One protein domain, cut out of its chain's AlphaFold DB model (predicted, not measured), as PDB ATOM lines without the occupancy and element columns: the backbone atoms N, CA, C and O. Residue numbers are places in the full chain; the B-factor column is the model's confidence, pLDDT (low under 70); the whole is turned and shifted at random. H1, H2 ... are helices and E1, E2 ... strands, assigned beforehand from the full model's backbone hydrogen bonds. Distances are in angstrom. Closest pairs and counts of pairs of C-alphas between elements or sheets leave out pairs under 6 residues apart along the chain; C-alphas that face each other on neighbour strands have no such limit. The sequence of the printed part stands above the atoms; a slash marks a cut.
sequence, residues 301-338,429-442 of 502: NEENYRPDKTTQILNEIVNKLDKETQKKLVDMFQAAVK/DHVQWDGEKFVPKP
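This is residues 301 to 338 and 429 to 442 of the 502 residues of an uncharacterized protein of Daphnia pulex (UniProt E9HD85). Two helices of similar length, H1 and H2, make a narrow V, closed at their tight link, and a small two-stranded hairpin, E1 and E2, sits between them toward the open end, with E2 beside H1 and E1 beside H2. The printed part has 52 residues, with two named helices and two named strands in the order H1, H2, E1, E2; the sheet, in the order E1 - E2, is antiparallel, and the class is mostly helix. The whole is compact, with a radius of gyration of the C-alphas of 10.9 A and spans of 33 by 25 by 15 A.

H1 is residues 307 to 320, 20.0 A long, from C-alpha 307 at (-2.930, 142.034, 48.998). H2 is residues 323 to 338, 21.5 A long, ending at C-alpha 338 at (-13.137, 143.735, 65.758). E1 is residues 431 to 433, 7.2 A long, and E2 is residues 438 to 440, 7.1 A long, ending at C-alpha 440 at (-1.458, 142.398, 54.250).

H1 and H2 are close but not clearly touching, with their closest C-alphas, those of Val 318 and Gln 326, 5.7 A apart. They run opposite ways at a shallow tilt of 32 degrees. The closest C-alphas of H1 and E2 are those of Thr 311 and Phe 438, 5.5 A apart. For H2 and E1 they are those of Phe 333 and Gln 432, 6.7 A apart. H2 and E2 are apart. In the hairpin E1 and E2, N 432 and O 439 are within hydrogen-bond range at 2.9 A, as are N 439 and O 432 at 2.8 A. Every O i to N i+4 pair is within range in H2, and 9 of 10 in H1.

The two C-alphas farthest apart, those of Asn 301 and Glu 324, are 33.5 A apart. Residues 339 to 428 are not printed, and C-alphas 338 and 429 stand 12.8 A apart across this cut, which lies in the link from H2 to E1. The links H1 to H2 and E1 to E2 are tight. The mean pLDDT of the printed part is 82.4, and residues 335 to 338, which belong to H2, are under 70.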
ATOM      1  N   ASN A 301      -6.897 135.213  41.565       74.19
ATOM      2  CA  ASN A 301      -7.970 135.346  40.578       74.19
ATOM      3  C   ASN A 301      -7.807 136.656  39.799       74.19
ATOM      4  O   ASN A 301      -7.737 136.642  38.571       74.19
ATOM      5  N   GLU A 302      -7.628 137.770  40.513       75.62
ATOM      6  CA  GLU A 302      -7.380 139.084  39.924       75.62
ATOM      7  C   GLU A 302      -6.055 139.680  40.428       75.62
ATOM      8  O   GLU A 302      -5.903 140.044  41.591       75.62
ATOM      9  N   GLU A 303      -5.083 139.832  39.525       73.69
ATOM     10  CA  GLU A 303      -3.717 140.289  39.843       73.69
ATOM     11  C   GLU A 303      -3.659 141.737  40.375       73.69
ATOM     12  O   GLU A 303      -2.653 142.146  40.957       73.69
ATOM     13  N   ASN A 304      -4.716 142.524  40.153       72.50
ATOM     14  CA  ASN A 304      -4.836 143.912  40.614       72.50
ATOM     15  C   ASN A 304      -5.290 144.018  42.077       72.50
ATOM     16  O   ASN A 304      -5.026 145.030  42.720       72.50
ATOM     17  N   TYR A 305      -5.914 142.965  42.609       74.56
ATOM     18  CA  TYR A 305      -6.420 142.905  43.986       74.56
ATOM     19  C   TYR A 305      -5.531 142.036  44.882       74.56
ATOM     20  O   TYR A 305      -5.939 141.555  45.937       74.56
ATOM     21  N   ARG A 306      -4.280 141.832  44.452       83.62
ATOM     22  CA  ARG A 306      -3.258 141.156  45.243       83.62
ATOM     23  C   ARG A 306      -3.004 141.951  46.535       83.62
ATOM     24  O   ARG A 306      -2.825 143.168  46.447       83.62
ATOM     25  N   PRO A 307      -2.940 141.316  47.718       85.62
ATOM     26  CA  PRO A 307      -2.930 142.034  48.998       85.62
ATOM     27  C   PRO A 307      -1.806 143.064  49.175       85.62
ATOM     28  O   PRO A 307      -2.021 144.104  49.796       85.62
ATOM     29  N   ASP A 308      -0.621 142.820  48.614       83.75
ATOM     30  CA  ASP A 308       0.503 143.764  48.586       83.75
ATOM     31  C   ASP A 308       0.207 145.005  47.725       83.75
ATOM     32  O   ASP A 308       0.390 146.129  48.193       83.75
ATOM     33  N   LYS A 309      -0.320 144.820  46.509       85.88
ATOM     34  CA  LYS A 309      -0.714 145.921  45.620       85.88
ATOM     35  C   LYS A 309      -1.870 146.707  46.200       85.88
ATOM     36  O   LYS A 309      -1.864 147.932  46.177       85.88
ATOM     37  N   THR A 310      -2.858 146.015  46.751       87.56
ATOM     38  CA  THR A 310      -4.007 146.679  47.347       87.56
ATOM     39  C   THR A 310      -3.605 147.476  48.576       87.56
ATOM     40  O   THR A 310      -4.025 148.616  48.727       87.56
ATOM     41  N   THR A 311      -2.716 146.932  49.404       88.50
ATOM     42  CA  THR A 311      -2.111 147.671  50.510       88.50
ATOM     43  C   THR A 311      -1.370 148.918  50.015       88.50
ATOM     44  O   THR A 311      -1.524 149.990  50.597       88.50
ATOM     45  N   GLN A 312      -0.591 148.807  48.933       87.75
ATOM     46  CA  GLN A 312       0.089 149.956  48.334       87.75
ATOM     47  C   GLN A 312      -0.916 151.037  47.910       87.75
ATOM     48  O   GLN A 312      -0.782 152.187  48.327       87.75
ATOM     49  N   ILE A 313      -1.952 150.666  47.152       87.38
ATOM     50  CA  ILE A 313      -2.983 151.598  46.675       87.38
ATOM     51  C   ILE A 313      -3.727 152.237  47.856       87.38
ATOM     52  O   ILE A 313      -3.927 153.450  47.875       87.38
ATOM     53  N   LEU A 314      -4.108 151.456  48.871       88.38
ATOM     54  CA  LEU A 314      -4.800 151.970  50.054       88.38
ATOM     55  C   LEU A 314      -3.933 152.958  50.838       88.38
ATOM     56  O   LEU A 314      -4.435 153.995  51.266       88.38
ATOM     57  N   ASN A 315      -2.634 152.693  50.976       90.12
ATOM     58  CA  ASN A 315      -1.706 153.623  51.618       90.12
ATOM     59  C   ASN A 315      -1.507 154.905  50.793       90.12
ATOM     60  O   ASN A 315      -1.472 155.999  51.355       90.12
ATOM     61  N   GLU A 316      -1.443 154.808  49.462       88.50
ATOM     62  CA  GLU A 316      -1.427 155.982  48.580       88.50
ATOM     63  C   GLU A 316      -2.712 156.815  48.702       88.50
ATOM     64  O   GLU A 316      -2.645 158.046  48.699       88.50
ATOM     65  N   ILE A 317      -3.869 156.158  48.839       86.50
ATOM     66  CA  ILE A 317      -5.155 156.816  49.090       86.50
ATOM     67  C   ILE A 317      -5.116 157.521  50.445       86.50
ATOM     68  O   ILE A 317      -5.344 158.727  50.494       86.50
ATOM     69  N   VAL A 318      -4.779 156.812  51.528       87.62
ATOM     70  CA  VAL A 318      -4.708 157.374  52.887       87.62
ATOM     71  C   VAL A 318      -3.849 158.627  52.914       87.62
ATOM     72  O   VAL A 318      -4.309 159.658  53.397       87.62
ATOM     73  N   ASN A 319      -2.663 158.590  52.311       87.69
ATOM     74  CA  ASN A 319      -1.736 159.722  52.298       87.69
ATOM     75  C   ASN A 319      -2.279 160.975  51.582       87.69
ATOM     76  O   ASN A 319      -1.785 162.073  51.828       87.69
ATOM     77  N   LYS A 320      -3.293 160.835  50.717       86.56
ATOM     78  CA  LYS A 320      -3.957 161.944  50.004       86.56
ATOM     79  C   LYS A 320      -5.239 162.433  50.688       86.56
ATOM     80  O   LYS A 320      -5.811 163.442  50.276       86.56
ATOM     81  N   LEU A 321      -5.729 161.718  51.698       85.56
ATOM     82  CA  LEU A 321      -6.955 162.061  52.414       85.56
ATOM     83  C   LEU A 321      -6.688 163.033  53.572       85.56
ATOM     84  O   LEU A 321      -5.584 163.119  54.101       85.56
ATOM     85  N   ASP A 322      -7.724 163.766  53.985       87.94
ATOM     86  CA  ASP A 322      -7.672 164.551  55.221       87.94
ATOM     87  C   ASP A 322      -7.835 163.626  56.437       87.94
ATOM     88  O   ASP A 322      -8.359 162.516  56.313       87.94
ATOM     89  N   LYS A 323      -7.440 164.099  57.623       88.31
ATOM     90  CA  LYS A 323      -7.445 163.294  58.854       88.31
ATOM     91  C   LYS A 323      -8.820 162.722  59.219       88.31
ATOM     92  O   LYS A 323      -8.881 161.629  59.774       88.31
ATOM     93  N   GLU A 324      -9.913 163.430  58.933       87.31
ATOM     94  CA  GLU A 324     -11.264 162.946  59.231       87.31
ATOM     95  C   GLU A 324     -11.638 161.791  58.297       87.31
ATOM     96  O   GLU A 324     -12.118 160.752  58.752       87.31
ATOM     97  N   THR A 325     -11.369 161.934  56.996       83.81
ATOM     98  CA  THR A 325     -11.648 160.872  56.016       83.81
ATOM     99  C   THR A 325     -10.719 159.670  56.196       83.81
ATOM    100  O   THR A 325     -11.180 158.536  56.086       83.81
ATOM    101  N   GLN A 326      -9.440 159.893  56.523       86.06
ATOM    102  CA  GLN A 326      -8.504 158.822  56.891       86.06
ATOM    103  C   GLN A 326      -9.047 158.015  58.067       86.06
ATOM    104  O   GLN A 326      -9.134 156.794  57.982       86.06
ATOM    105  N   LYS A 327      -9.462 158.700  59.141       86.25
ATOM    106  CA  LYS A 327     -10.012 158.046  60.325       86.25
ATOM    107  C   LYS A 327     -11.249 157.217  59.983       86.25
ATOM    108  O   LYS A 327     -11.294 156.056  60.352       86.25
ATOM    109  N   LYS A 328     -12.198 157.761  59.213       84.38
ATOM    110  CA  LYS A 328     -13.389 157.010  58.773       84.38
ATOM    111  C   LYS A 328     -13.028 155.763  57.965       84.38
ATOM    112  O   LYS A 328     -13.594 154.703  58.202       84.38
ATOM    113  N   LEU A 329     -12.075 155.881  57.040       83.94
ATOM    114  CA  LEU A 329     -11.597 154.753  56.244       83.94
ATOM    115  C   LEU A 329     -10.955 153.673  57.130       83.94
ATOM    116  O   LEU A 329     -11.272 152.498  56.986       83.94
ATOM    117  N   VAL A 330     -10.085 154.059  58.063       85.62
ATOM    118  CA  VAL A 330      -9.447 153.124  59.004       85.62
ATOM    119  C   VAL A 330     -10.484 152.477  59.920       85.62
ATOM    120  O   VAL A 330     -10.480 151.255  60.067       85.62
ATOM    121  N   ASP A 331     -11.405 153.265  60.473       83.00
ATOM    122  CA  ASP A 331     -12.477 152.795  61.350       83.00
ATOM    123  C   ASP A 331     -13.354 151.753  60.633       83.00
ATOM    124  O   ASP A 331     -13.719 150.756  61.248       83.00
ATOM    125  N   MET A 332     -13.619 151.893  59.324       78.88
ATOM    126  CA  MET A 332     -14.322 150.863  58.539       78.88
ATOM    127  C   MET A 332     -13.564 149.531  58.482       78.88
ATOM    128  O   MET A 332     -14.158 148.469  58.680       78.88
ATOM    129  N   PHE A 333     -12.255 149.564  58.209       76.94
ATOM    130  CA  PHE A 333     -11.440 148.345  58.166       76.94
ATOM    131  C   PHE A 333     -11.290 147.717  59.554       76.94
ATOM    132  O   PHE A 333     -11.278 146.494  59.674       76.94
ATOM    133  N   GLN A 334     -11.216 148.527  60.609       75.69
ATOM    134  CA  GLN A 334     -11.093 148.044  61.984       75.69
ATOM    135  C   GLN A 334     -12.418 147.541  62.567       75.69
ATOM    136  O   GLN A 334     -12.409 146.549  63.293       75.69
ATOM    137  N   ALA A 335     -13.556 148.157  62.236       68.62
ATOM    138  CA  ALA A 335     -14.882 147.674  62.628       68.62
ATOM    139  C   ALA A 335     -15.161 146.283  62.038       68.62
ATOM    140  O   ALA A 335     -15.671 145.398  62.724       68.62
ATOM    141  N   ALA A 336     -14.729 146.053  60.796       54.88
ATOM    142  CA  ALA A 336     -14.793 144.744  60.157       54.88
ATOM    143  C   ALA A 336     -13.921 143.674  60.848       54.88
ATOM    144  O   ALA A 336     -14.279 142.499  60.808       54.88
ATOM    145  N   VAL A 337     -12.795 144.064  61.462       53.19
ATOM    146  CA  VAL A 337     -11.858 143.157  62.154       53.19
ATOM    147  C   VAL A 337     -12.303 142.872  63.589       53.19
ATOM    148  O   VAL A 337     -12.404 141.706  63.960       53.19
ATOM    149  N   LYS A 338     -12.671 143.900  64.369       53.09
ATOM    150  CA  LYS A 338     -13.137 143.735  65.758       53.09
ATOM    151  C   LYS A 338     -14.355 142.820  65.862       53.09
ATOM    152  O   LYS A 338     -14.444 142.041  66.797       53.09
ATOM    153  N   ASP A 429     -10.796 141.325  53.282       75.06
ATOM    154  CA  ASP A 429     -10.520 139.979  53.775       75.06
ATOM    155  C   ASP A 429      -9.009 139.697  53.865       75.06
ATOM    156  O   ASP A 429      -8.586 138.791  54.581       75.06
ATOM    157  N   HIS A 430      -8.177 140.523  53.220       81.00
ATOM    158  CA  HIS A 430      -6.742 140.265  53.058       81.00
ATOM    159  C   HIS A 430      -5.832 141.420  53.494       81.00
ATOM    160  O   HIS A 430      -4.612 141.264  53.480       81.00
ATOM    161  N   VAL A 431      -6.393 142.561  53.899       86.50
ATOM    162  CA  VAL A 431      -5.658 143.755  54.344       86.50
ATOM    163  C   VAL A 431      -6.155 144.194  55.724       86.50
ATOM    164  O   VAL A 431      -7.338 144.080  56.041       86.50
ATOM    165  N   GLN A 432      -5.244 144.681  56.566       87.94
ATOM    166  CA  GLN A 432      -5.535 145.230  57.891       87.94
ATOM    167  C   GLN A 432      -4.752 146.517  58.143       87.94
ATOM    168  O   GLN A 432      -3.730 146.761  57.509       87.94
ATOM    169  N   TRP A 433      -5.222 147.330  59.085       88.00
ATOM    170  CA  TRP A 433      -4.488 148.495  59.577       88.00
ATOM    171  C   TRP A 433      -3.597 148.086  60.754       88.00
ATOM    172  O   TRP A 433      -4.120 147.584  61.748       88.00
ATOM    173  N   ASP A 434      -2.282 148.301  60.666       86.75
ATOM    174  CA  ASP A 434      -1.322 147.925  61.725       86.75
ATOM    175  C   ASP A 434      -1.160 148.980  62.835       86.75
ATOM    176  O   ASP A 434      -0.467 148.747  63.823       86.75
ATOM    177  N   GLY A 435      -1.822 150.129  62.690       85.75
ATOM    178  CA  GLY A 435      -1.691 151.290  63.571       85.75
ATOM    179  C   GLY A 435      -1.112 152.508  62.854       85.75
ATOM    180  O   GLY A 435      -1.498 153.630  63.178       85.75
ATOM    181  N   GLU A 436      -0.283 152.293  61.834       88.56
ATOM    182  CA  GLU A 436       0.386 153.345  61.061       88.56
ATOM    183  C   GLU A 436      -0.004 153.315  59.580       88.56
ATOM    184  O   GLU A 436      -0.166 154.368  58.960       88.56
ATOM    185  N   LYS A 437      -0.166 152.120  59.013       90.69
ATOM    186  CA  LYS A 437      -0.469 151.907  57.600       90.69
ATOM    187  C   LYS A 437      -1.308 150.650  57.391       90.69
ATOM    188  O   LYS A 437      -1.448 149.787  58.258       90.69
ATOM    189  N   PHE A 438      -1.852 150.519  56.191       90.00
ATOM    190  CA  PHE A 438      -2.380 149.245  55.738       90.00
ATOM    191  C   PHE A 438      -1.231 148.261  55.496       90.00
ATOM    192  O   PHE A 438      -0.178 148.640  54.970       90.00
ATOM    193  N   VAL A 439      -1.449 147.003  55.873       88.31
ATOM    194  CA  VAL A 439      -0.557 145.860  55.650       88.31
ATOM    195  C   VAL A 439      -1.371 144.623  55.257       88.31
ATOM    196  O   VAL A 439      -2.527 144.494  55.676       88.31
ATOM    197  N   PRO A 440      -0.801 143.674  54.495       87.88
ATOM    198  CA  PRO A 440      -1.458 142.398  54.250       87.88
ATOM    199  C   PRO A 440      -1.714 141.644  55.560       87.88
ATOM    200  O   PRO A 440      -0.843 141.572  56.428       87.88
ATOM    201  N   LYS A 441      -2.898 141.043  55.686       85.38
ATOM    202  CA  LYS A 441      -3.214 140.106  56.767       85.38
ATOM    203  C   LYS A 441      -2.354 138.848  56.635       85.38
ATOM    204  O   LYS A 441      -2.095 138.405  55.509       85.38
ATOM    205  N   PRO A 442      -1.957 138.219  57.755       83.69
ATOM    206  CA  PRO A 442      -1.378 136.890  57.707       83.69
ATOM    207  C   PRO A 442      -2.335 135.907  57.029       83.69
ATOM    208  O   PRO A 442      -3.497 135.801  57.416       83.69
TER     209      PRO A 442